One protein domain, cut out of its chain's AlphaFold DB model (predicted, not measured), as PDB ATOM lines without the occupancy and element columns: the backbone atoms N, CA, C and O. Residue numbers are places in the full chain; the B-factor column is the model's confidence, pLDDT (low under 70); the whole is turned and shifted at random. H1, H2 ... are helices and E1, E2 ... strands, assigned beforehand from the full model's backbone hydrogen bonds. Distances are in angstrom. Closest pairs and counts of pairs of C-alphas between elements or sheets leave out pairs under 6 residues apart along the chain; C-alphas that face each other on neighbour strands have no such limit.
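This is residues 2 to 80 of the 84 residues of the protein "Putative salivary kunitz domain protein" of Ixodes ricinus (UniProt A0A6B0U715). A long, nearly straight helix, H1, sticks out like a handle from a small head, in which the short helix H2 packs on a two-stranded hairpin, E1 and E2, amid long loops. Residues 2 to 25 stand free, and the remaining body of 55 residues spans 29 by 21 by 20 A. The printed part has 79 residues, with two named helices and two named strands in the order H1, E1, E2, H2; the strands make an antiparallel sheet in the order E1, E2. The class is mixed, helices and strands, with 39 of the 79 residues, under half, in named elements. The whole is extended, a rod with a radius of gyration of the C-alphas of 19.3 A and spans of 64 by 28 by 21 A.

Start with H1, residues 2 to 22, which stands free. It is apart from E2, residues 55 to 59, and from H2, residues 72 to 79. Move on to E1, residues 46 to 50: it forms a hairpin with E2, antiparallel at 138 degrees between their directions. Look there for N 48 and O 57, 2.9 A apart, and N 57 and O 48, also 2.9 A apart, both within hydrogen-bond range. C-alphas 47 and 58 face each other at 4.3 A. At H2, find the C-alphas of Lys 72 and Tyr 47, its closest pair with E1, 5.6 A apart. Its closest pair with E2 is the C-alphas of Cys 75 and Cys 56, 6.1 A apart. In H1 and H2 every O i to N i+4 pair is within hydrogen-bond range.

Find C-alpha 2 at (207.771, 170.836, 287.239); from there H1 runs 29.9 A to C-alpha 22 at (225.099, 177.658, 263.819). E1, from Arg 46 to Asn 50, measures 12.5 A, and E2, from Val 55 to Lys 59, measures 12.0 A. H2 runs from Lys 72 to Cys 79 over 10.2 A and ends with C-alpha 79 at (240.243, 177.428, 254.513).

The two C-alphas farthest apart are those of Met 2 and Leu 43, at 64.2 A. The printed part has no cut from residue 2 to residue 80. Follow residues 23 to 45 for the long link from H1 to E1, and residues 60 to 71 for the long link from E2 to H2; the link from E1 to E2 is tight, with 4 residues. The mean pLDDT of the printed part is 86.9, and the model's confidence is low, under 70, at residues 22 to 25.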
ATOM      1  N   MET A   2     206.948 171.733 288.078       71.81
ATOM      2  CA  MET A   2     207.771 170.836 287.239       71.81
ATOM      3  C   MET A   2     207.548 170.991 285.723       71.81
ATOM      4  O   MET A   2     208.496 170.910 284.958       71.81
ATOM      5  N   GLN A   3     206.333 171.318 285.272       75.06
ATOM      6  CA  GLN A   3     206.042 171.544 283.845       75.06
ATOM      7  C   GLN A   3     206.727 172.796 283.270       75.06
ATOM      8  O   GLN A   3     207.206 172.777 282.141       75.06
ATOM      9  N   LYS A   4     206.821 173.873 284.061       81.12
ATOM     10  CA  LYS A   4     207.558 175.091 283.682       81.12
ATOM     11  C   LYS A   4     209.065 174.834 283.658       81.12
ATOM     12  O   LYS A   4     209.741 175.327 282.765       81.12
ATOM     13  N   MET A   5     209.555 174.004 284.583       79.94
ATOM     14  CA  MET A   5     210.943 173.541 284.596       79.94
ATOM     15  C   MET A   5     211.271 172.727 283.336       79.94
ATOM     16  O   MET A   5     212.249 173.024 282.664       79.94
ATOM     17  N   MET A   6     210.419 171.764 282.964       80.06
ATOM     18  CA  MET A   6     210.607 170.972 281.744       80.06
ATOM     19  C   MET A   6     210.615 171.854 280.495       80.06
ATOM     20  O   MET A   6     211.530 171.753 279.687       80.06
ATOM     21  N   GLN A   7     209.648 172.766 280.353       90.31
ATOM     22  CA  GLN A   7     209.617 173.710 279.230       90.31
ATOM     23  C   GLN A   7     210.888 174.566 279.156       90.31
ATOM     24  O   GLN A   7     211.429 174.756 278.071       90.31
ATOM     25  N   PHE A   8     211.389 175.042 280.298       89.94
ATOM     26  CA  PHE A   8     212.630 175.809 280.355       89.94
ATOM     27  C   PHE A   8     213.837 174.974 279.909       89.94
ATOM     28  O   PHE A   8     214.615 175.428 279.076       89.94
ATOM     29  N   ILE A   9     213.947 173.729 280.383       93.44
ATOM     30  CA  ILE A   9     214.997 172.789 279.963       93.44
ATOM     31  C   ILE A   9     214.931 172.549 278.453       93.44
ATOM     32  O   ILE A   9     215.953 172.645 277.782       93.44
ATOM     33  N   PHE A  10     213.741 172.298 277.895       93.44
ATOM     34  CA  PHE A  10     213.572 172.113 276.452       93.44
ATOM     35  C   PHE A  10     214.044 173.334 275.662       93.44
ATOM     36  O   PHE A  10     214.808 173.177 274.713       93.44
ATOM     37  N   VAL A  11     213.649 174.545 276.066       94.06
ATOM     38  CA  VAL A  11     214.069 175.788 275.400       94.06
ATOM     39  C   VAL A  11     215.586 175.973 275.481       94.06
ATOM     40  O   VAL A  11     216.214 176.251 274.464       94.06
ATOM     41  N   VAL A  12     216.190 175.761 276.652       93.88
ATOM     42  CA  VAL A  12     217.647 175.866 276.839       93.88
ATOM     43  C   VAL A  12     218.384 174.852 275.963       93.88
ATOM     44  O   VAL A  12     219.322 175.219 275.258       93.88
ATOM     45  N   CYS A  13     217.933 173.597 275.936       94.00
ATOM     46  CA  CYS A  13     218.507 172.565 275.078       94.00
ATOM     47  C   CYS A  13     218.392 172.926 273.593       94.00
ATOM     48  O   CYS A  13     219.368 172.791 272.859       94.00
ATOM     49  N   PHE A  14     217.238 173.433 273.150       92.06
ATOM     50  CA  PHE A  14     217.048 173.889 271.772       92.06
ATOM     51  C   PHE A  14     217.978 175.051 271.411       92.06
ATOM     52  O   PHE A  14     218.573 175.025 270.338       92.06
ATOM     53  N   VAL A  15     218.163 176.031 272.303       91.62
ATOM     54  CA  VAL A  15     219.100 177.147 272.087       91.62
ATOM     55  C   VAL A  15     220.540 176.641 272.003       91.62
ATOM     56  O   VAL A  15     221.264 177.038 271.097       91.62
ATOM     57  N   ILE A  16     220.958 175.725 272.880       89.44
ATOM     58  CA  ILE A  16     222.311 175.141 272.845       89.44
ATOM     59  C   ILE A  16     222.535 174.360 271.543       89.44
ATOM     60  O   ILE A  16     223.576 174.517 270.906       89.44
ATOM     61  N   LEU A  17     221.567 173.538 271.129       87.56
ATOM     62  CA  LEU A  17     221.643 172.770 269.885       87.56
ATOM     63  C   LEU A  17     221.663 173.685 268.655       87.56
ATOM     64  O   LEU A  17     222.472 173.466 267.758       87.56
ATOM     65  N   ALA A  18     220.839 174.736 268.635       85.25
ATOM     66  CA  ALA A  18     220.834 175.731 267.567       85.25
ATOM     67  C   ALA A  18     222.157 176.505 267.508       85.25
ATOM     68  O   ALA A  18     222.718 176.652 266.429       85.25
ATOM     69  N   CYS A  19     222.707 176.931 268.650       80.50
ATOM     70  CA  CYS A  19     224.019 177.577 268.710       80.50
ATOM     71  C   CYS A  19     225.126 176.666 268.173       80.50
ATOM     72  O   CYS A  19     225.955 177.132 267.402       80.50
ATOM     73  N   ARG A  20     225.116 175.371 268.522       78.62
ATOM     74  CA  ARG A  20     226.093 174.399 268.005       78.62
ATOM     75  C   ARG A  20     225.942 174.131 266.512       78.62
ATOM     76  O   ARG A  20     226.940 173.984 265.816       78.62
ATOM     77  N   ALA A  21     224.707 174.076 266.024       71.50
ATOM     78  CA  ALA A  21     224.428 173.934 264.600       71.50
ATOM     79  C   ALA A  21     224.818 175.195 263.808       71.50
ATOM     80  O   ALA A  21     225.265 175.091 262.672       71.50
ATOM     81  N   LEU A  22     224.682 176.382 264.408       67.75
ATOM     82  CA  LEU A  22     225.099 177.658 263.819       67.75
ATOM     83  C   LEU A  22     226.613 177.888 263.904       67.75
ATOM     84  O   LEU A  22     227.156 178.615 263.079       67.75
ATOM     85  N   SER A  23     227.304 177.266 264.861       63.34
ATOM     86  CA  SER A  23     228.767 177.279 264.957       63.34
ATOM     87  C   SER A  23     229.436 176.187 264.113       63.34
ATOM     88  O   SER A  23     230.589 175.847 264.366       63.34
ATOM     89  N   TYR A  24     228.731 175.615 263.130       53.81
ATOM     90  CA  TYR A  24     229.272 174.596 262.234       53.81
ATOM     91  C   TYR A  24     230.113 175.239 261.126       53.81
ATOM     92  O   TYR A  24     229.676 175.377 259.991       53.81
ATOM     93  N   ASP A  25     231.322 175.645 261.492       62.16
ATOM     94  CA  ASP A  25     232.424 175.927 260.572       62.16
ATOM     95  C   ASP A  25     233.741 175.620 261.305       62.16
ATOM     96  O   ASP A  25     234.633 176.465 261.422       62.16
ATOM     97  N   ASP A  26     233.878 174.397 261.832       73.62
ATOM     98  CA  ASP A  26     235.185 173.908 262.276       73.62
ATOM     99  C   ASP A  26     236.005 173.569 261.031       73.62
ATOM    100  O   ASP A  26     236.051 172.446 260.523       73.62
ATOM    101  N   LEU A  27     236.612 174.622 260.487       86.50
ATOM    102  CA  LEU A  27     237.683 174.530 259.513       86.50
ATOM    103  C   LEU A  27     238.704 173.478 259.975       86.50
ATOM    104  O   LEU A  27     239.003 173.408 261.168       86.50
ATOM    105  N   PRO A  28     239.287 172.695 259.050       90.00
ATOM    106  CA  PRO A  28     240.331 171.742 259.403       90.00
ATOM    107  C   PRO A  28     241.430 172.416 260.224       90.00
ATOM    108  O   PRO A  28     241.829 173.531 259.895       90.00
ATOM    109  N   GLU A  29     241.981 171.723 261.218       89.56
ATOM    110  CA  GLU A  29     243.050 172.241 262.088       89.56
ATOM    111  C   GLU A  29     244.234 172.816 261.291       89.56
ATOM    112  O   GLU A  29     244.761 173.884 261.599       89.56
ATOM    113  N   ARG A  30     244.525 172.213 260.128       92.00
ATOM    114  CA  ARG A  30     245.499 172.705 259.142       92.00
ATOM    115  C   ARG A  30     245.305 174.168 258.714       92.00
ATOM    116  O   ARG A  30     246.239 174.795 258.210       92.00
ATOM    117  N   CYS A  31     244.105 174.714 258.841       93.06
ATOM    118  CA  CYS A  31     243.808 176.101 258.516       93.06
ATOM    119  C   CYS A  31     244.373 177.094 259.531       93.06
ATOM    120  O   CYS A  31     244.559 178.258 259.172       93.06
ATOM    121  N   PHE A  32     244.688 176.651 260.745       90.19
ATOM    122  CA  PHE A  32     245.147 177.497 261.835       90.19
ATOM    123  C   PHE A  32     246.661 177.388 262.043       90.19
ATOM    124  O   PHE A  32     247.339 176.564 261.427       90.19
ATOM    125  N   ALA A  33     247.213 178.321 262.817       86.94
ATOM    126  CA  ALA A  33     248.624 178.291 263.176       86.94
ATOM    127  C   ALA A  33     248.835 177.312 264.337       86.94
ATOM    128  O   ALA A  33     247.970 177.270 265.213       86.94
ATOM    129  N   PRO A  34     249.970 176.594 264.376       85.19
ATOM    130  CA  PRO A  34     250.351 175.868 265.576       85.19
ATOM    131  C   PRO A  34     250.675 176.860 266.699       85.19
ATOM    132  O   PRO A  34     250.843 178.063 266.460       85.19
ATOM    133  N   GLU A  35     250.816 176.342 267.915       84.00
ATOM    134  CA  GLU A  35     251.387 177.108 269.019       84.00
ATOM    135  C   GLU A  35     252.788 177.626 268.640       84.00
ATOM    136  O   GLU A  35     253.586 176.939 267.995       84.00
ATOM    137  N   GLU A  36     253.071 178.884 268.975       80.12
ATOM    138  CA  GLU A  36     254.313 179.542 268.575       80.12
ATOM    139  C   GLU A  36     255.467 179.115 269.495       80.12
ATOM    140  O   GLU A  36     255.473 179.448 270.678       80.12
ATOM    141  N   ASP A  37     256.473 178.409 268.958       83.44
ATOM    142  CA  ASP A  37     257.732 178.189 269.685       83.44
ATOM    143  C   ASP A  37     258.587 179.470 269.608       83.44
ATOM    144  O   ASP A  37     259.065 179.820 268.521       83.44
ATOM    145  N   PRO A  38     258.856 180.160 270.734       83.81
ATOM    146  CA  PRO A  38     259.625 181.407 270.748       83.81
ATOM    147  C   PRO A  38     261.091 181.232 270.317       83.81
ATOM    148  O   PRO A  38     261.779 182.211 270.029       83.81
ATOM    149  N   ARG A  39     261.604 179.998 270.267       87.44
ATOM    150  CA  ARG A  39     262.958 179.676 269.784       87.44
ATOM    151  C   ARG A  39     262.983 179.406 268.284       87.44
ATOM    152  O   ARG A  39     264.047 179.109 267.734       87.44
ATOM    153  N   CYS A  40     261.830 179.469 267.624       85.19
ATOM    154  CA  CYS A  40     261.733 179.136 266.224       85.19
ATOM    155  C   CYS A  40     262.562 180.084 265.346       85.19
ATOM    156  O   CYS A  40     262.478 181.304 265.445       85.19
ATOM    157  N   ARG A  41     263.347 179.500 264.435       87.62
ATOM    158  CA  ARG A  41     264.150 180.217 263.432       87.62
ATOM    159  C   ARG A  41     263.846 179.706 262.024       87.62
ATOM    160  O   ARG A  41     264.734 179.269 261.296       87.62
ATOM    161  N   ALA A  42     262.563 179.690 261.670       86.56
ATOM    162  CA  ALA A  42     262.101 179.167 260.391       86.56
ATOM    163  C   ALA A  42     262.574 180.031 259.212       86.56
ATOM    164  O   ALA A  42     262.292 181.224 259.133       86.56
ATOM    165  N   LEU A  43     263.248 179.394 258.253       86.31
ATOM    166  CA  LEU A  43     263.707 180.028 257.009       86.31
ATOM    167  C   LEU A  43     262.658 179.962 255.888       86.31
ATOM    168  O   LEU A  43     262.748 180.682 254.895       86.31
ATOM    169  N   SER A  44     261.649 179.101 256.033       87.94
ATOM    170  CA  SER A  44     260.571 178.920 255.063       87.94
ATOM    171  C   SER A  44     259.215 179.247 255.682       87.94
ATOM    172  O   SER A  44     258.987 179.035 256.871       87.94
ATOM    173  N   GLY A  45     258.317 179.793 254.857       90.25
ATOM    174  CA  GLY A  45     256.982 180.223 255.263       90.25
ATOM    175  C   GLY A  45     255.869 179.327 254.708       90.25
ATOM    176  O   GLY A  45     255.952 178.935 253.543       90.25
ATOM    177  N   ARG A  46     254.792 179.092 255.467       92.94
ATOM    178  CA  ARG A  46     253.517 178.532 254.972       92.94
ATOM    179  C   ARG A  46     252.398 179.564 255.077       92.94
ATOM    180  O   ARG A  46     252.463 180.518 255.847       92.94
ATOM    181  N   TYR A  47     251.367 179.367 254.267       94.94
ATOM    182  CA  TYR A  47     250.126 180.123 254.298       94.94
ATOM    183  C   TYR A  47     249.162 179.521 255.317       94.94
ATOM    184  O   TYR A  47     248.842 178.335 255.224       94.94
ATOM    185  N   ILE A  48     248.687 180.356 256.234       93.69
ATOM    186  CA  ILE A  48     247.748 180.025 257.309       93.69
ATOM    187  C   ILE A  48     246.538 180.951 257.181       93.69
ATOM    188  O   ILE A  48     246.683 182.113 256.790       93.69
ATOM    189  N   TYR A  49     245.340 180.442 257.455       94.31
ATOM    190  CA  TYR A  49     244.123 181.235 257.397       94.31
ATOM    191  C   TYR A  49     243.956 182.060 258.674       94.31
ATOM    192  O   TYR A  49     243.997 181.542 259.786       94.31
ATOM    193  N   ASN A  50     243.752 183.362 258.503       92.12
ATOM    194  CA  ASN A  50     243.413 184.267 259.584       92.12
ATOM    195  C   ASN A  50     241.896 184.528 259.549       92.12
ATOM    196  O   ASN A  50     241.428 185.240 258.653       92.12
ATOM    197  N   PRO A  51     241.112 183.990 260.504       87.50
ATOM    198  CA  PRO A  51     239.661 184.165 260.516       87.50
ATOM    199  C   PRO A  51     239.241 185.611 260.811       87.50
ATOM    200  O   PRO A  51     238.152 186.016 260.413       87.50
ATOM    201  N   ARG A  52     240.105 186.417 261.452       87.81
ATOM    202  CA  ARG A  52     239.822 187.835 261.730       87.81
ATOM    203  C   ARG A  52     239.869 188.676 260.460       87.81
ATOM    204  O   ARG A  52     239.039 189.559 260.282       87.81
ATOM    205  N   THR A  53     240.829 188.400 259.579       91.06
ATOM    206  CA  THR A  53     241.005 189.135 258.314       91.06
ATOM    207  C   THR A  53     240.342 188.436 257.124       91.06
ATOM    208  O   THR A  53     240.189 189.046 256.071       91.06
ATOM    209  N   ASN A  54     239.928 187.172 257.274       90.06
ATOM    210  CA  ASN A  54     239.463 186.293 256.196       90.06
ATOM    211  C   ASN A  54     240.482 186.221 255.035       90.06
ATOM    212  O   ASN A  54     240.159 186.344 253.845       90.06
ATOM    213  N   VAL A  55     241.765 186.061 255.379       93.31
ATOM    214  CA  VAL A  55     242.879 186.000 254.422       93.31
ATOM    215  C   VAL A  55     243.838 184.868 254.785       93.31
ATOM    216  O   VAL A  55     244.102 184.595 255.947       93.31
ATOM    217  N   CYS A  56     244.393 184.218 253.758       95.44
ATOM    218  CA  CYS A  56     245.546 183.334 253.903       95.44
ATOM    219  C   CYS A  56     246.840 184.155 253.923       95.44
ATOM    220  O   CYS A  56     247.270 184.660 252.876       95.44
ATOM    221  N   GLU A  57     247.440 184.282 255.100       95.19
ATOM    222  CA  GLU A  57     248.654 185.048 255.378       95.19
ATOM    223  C   GLU A  57     249.875 184.127 255.396       95.19
ATOM    224  O   GLU A  57     249.792 182.991 255.859       95.19
ATOM    225  N   LYS A  58     251.020 184.597 254.886       93.75
ATOM    226  CA  LYS A  58     252.275 183.840 254.964       93.75
ATOM    227  C   LYS A  58     252.907 184.082 256.334       93.75
ATOM    228  O   LYS A  58     253.210 185.224 256.665       93.75
ATOM    229  N   LYS A  59     253.106 183.020 257.107       90.19
ATOM    230  CA  LYS A  59     253.778 183.049 258.411       90.19
ATOM    231  C   LYS A  59     255.094 182.288 258.318       90.19
ATOM    232  O   LYS A  59     255.213 181.371 257.510       90.19
ATOM    233  N   TYR A  60     256.069 182.687 259.125       87.94
ATOM    234  CA  TYR A  60     257.383 182.056 259.233       87.94
ATOM    235  C   TYR A  60     257.494 181.456 260.635       87.94
ATOM    236  O   TYR A  60     258.080 182.060 261.521       87.94
ATOM    237  N   THR A  61     256.843 180.312 260.841       81.38
ATOM    238  CA  THR A  61     256.858 179.576 262.113       81.38
ATOM    239  C   THR A  61     257.464 178.191 261.907       81.38
ATOM    240  O   THR A  61     257.765 177.792 260.781       81.38
ATOM    241  N   CYS A  62     257.690 177.471 262.994       82.06
ATOM    242  CA  CYS A  62     258.216 176.123 262.964       82.06
ATOM    243  C   CYS A  62     257.077 175.200 262.573       82.06
ATOM    244  O   CYS A  62     255.960 175.307 263.073       82.06
ATOM    245  N   TRP A  63     257.352 174.356 261.587       74.56
ATOM    246  CA  TRP A  63     256.319 173.584 260.931       74.56
ATOM    247  C   TRP A  63     256.260 172.183 261.505       74.56
ATOM    248  O   TRP A  63     257.258 171.466 261.484       74.56
ATOM    249  N   ASP A  64     255.066 171.762 261.885       76.19
ATOM    250  CA  ASP A  64     254.692 170.354 261.874       76.19
ATOM    251  C   ASP A  64     254.126 169.974 260.491       76.19
ATOM    252  O   ASP A  64     254.152 170.751 259.526       76.19
ATOM    253  N   ASN A  65     253.632 168.749 260.344       79.06
ATOM    254  CA  ASN A  65     252.979 168.305 259.109       79.06
ATOM    255  C   ASN A  65     251.477 168.618 259.080       79.06
ATOM    256  O   ASN A  65     250.806 168.344 258.080       79.06
ATOM    257  N   GLU A  66     250.954 169.224 260.135       86.50
ATOM    258  CA  GLU A  66     249.528 169.358 260.389       86.50
ATOM    259  C   GLU A  66     249.043 170.743 259.963       86.50
ATOM    260  O   GLU A  66     248.016 170.823 259.296       86.50
ATOM    261  N   HIS A  67     249.848 171.796 260.141       91.19
ATOM    262  CA  HIS A  67     249.426 173.185 259.968       91.19
ATOM    263  C   HIS A  67     249.915 173.884 258.689       91.19
ATOM    264  O   HIS A  67     251.070 173.786 258.261       91.19
ATOM    265  N   GLY A  68     249.035 174.682 258.085       92.62
ATOM    266  CA  GLY A  68     249.324 175.553 256.951       92.62
ATOM    267  C   GLY A  68     249.582 174.846 255.615       92.62
ATOM    268  O   GLY A  68     249.619 173.623 255.482       92.62
ATOM    269  N   PHE A  69     249.777 175.655 254.572       94.62
ATOM    270  CA  PHE A  69     250.011 175.191 253.201       94.62
ATOM    271  C   PHE A  69     251.193 175.913 252.557       94.62
ATOM    272  O   PHE A  69     251.324 177.124 252.674       94.62
ATOM    273  N   PHE A  70     251.999 175.218 251.754       93.00
ATOM    274  CA  PHE A  70     253.067 175.867 250.975       93.00
ATOM    275  C   PHE A  70     252.543 176.874 249.937       93.00
ATOM    276  O   PHE A  70     253.210 177.857 249.623       93.00
ATOM    277  N   TYR A  71     251.324 176.665 249.431       95.12
ATOM    278  CA  TYR A  71     250.728 177.490 248.382       95.12
ATOM    279  C   TYR A  71     249.495 178.246 248.884       95.12
ATOM    280  O   TYR A  71     248.560 177.644 249.421       95.12
ATOM    281  N   LYS A  72     249.444 179.559 248.617       96.12
ATOM    282  CA  LYS A  72     248.315 180.434 248.986       96.12
ATOM    283  C   LYS A  72     246.991 179.949 248.401       96.12
ATOM    284  O   LYS A  72     245.956 180.064 249.050       96.12
ATOM    285  N   SER A  73     247.022 179.409 247.182       96.38
ATOM    286  CA  SER A  73     245.852 178.857 246.492       96.38
ATOM    287  C   SER A  73     245.266 177.653 247.226       96.38
ATOM    288  O   SER A  73     244.051 177.600 247.403       96.38
ATOM    289  N   LYS A  74     246.108 176.732 247.721       96.38
ATOM    290  CA  LYS A  74     245.648 175.609 248.547       96.38
ATOM    291  C   LYS A  74     245.021 176.105 249.846       96.38
ATOM    292  O   LYS A  74     243.892 175.726 250.121       96.38
ATOM    293  N   CYS A  75     245.678 177.014 250.569       95.75
ATOM    294  CA  CYS A  75     245.082 177.600 251.774       95.75
ATOM    295  C   CYS A  75     243.701 178.208 251.483       95.75
ATOM    296  O   CYS A  75     242.731 177.875 252.151       95.75
ATOM    297  N   LYS A  76     243.566 179.028 250.431       95.12
ATOM    298  CA  LYS A  76     242.266 179.615 250.071       95.12
ATOM    299  C   LYS A  76     241.217 178.550 249.750       95.12
ATOM    300  O   LYS A  76     240.082 178.691 250.175       95.12
ATOM    301  N   ARG A  77     241.591 177.500 249.014       93.94
ATOM    302  CA  ARG A  77     240.675 176.422 248.619       93.94
ATOM    303  C   ARG A  77     240.112 175.657 249.817       93.94
ATOM    304  O   ARG A  77     238.951 175.279 249.771       93.94
ATOM    305  N   TYR A  78     240.935 175.401 250.831       93.12
ATOM    306  CA  TYR A  78     240.539 174.584 251.981       93.12
ATOM    307  C   TYR A  78     240.029 175.399 253.168       93.12
ATOM    308  O   TYR A  78     239.296 174.851 253.980       93.12
ATOM    309  N   CYS A  79     240.421 176.674 253.276       93.12
ATOM    310  CA  CYS A  79     240.243 177.428 254.513       93.12
ATOM    311  C   CYS A  79     239.463 178.736 254.393       93.12
ATOM    312  O   CYS A  79     239.068 179.295 255.411       93.12
ATOM    313  N   LYS A  80     239.258 179.284 253.187       88.25
ATOM    314  CA  LYS A  80     238.424 180.486 253.080       88.25
ATOM    315  C   LYS A  80     236.958 180.115 253.212       88.25
ATOM    316  O   LYS A  80     236.421 179.403 252.368       88.25
TER     317      LYS A  80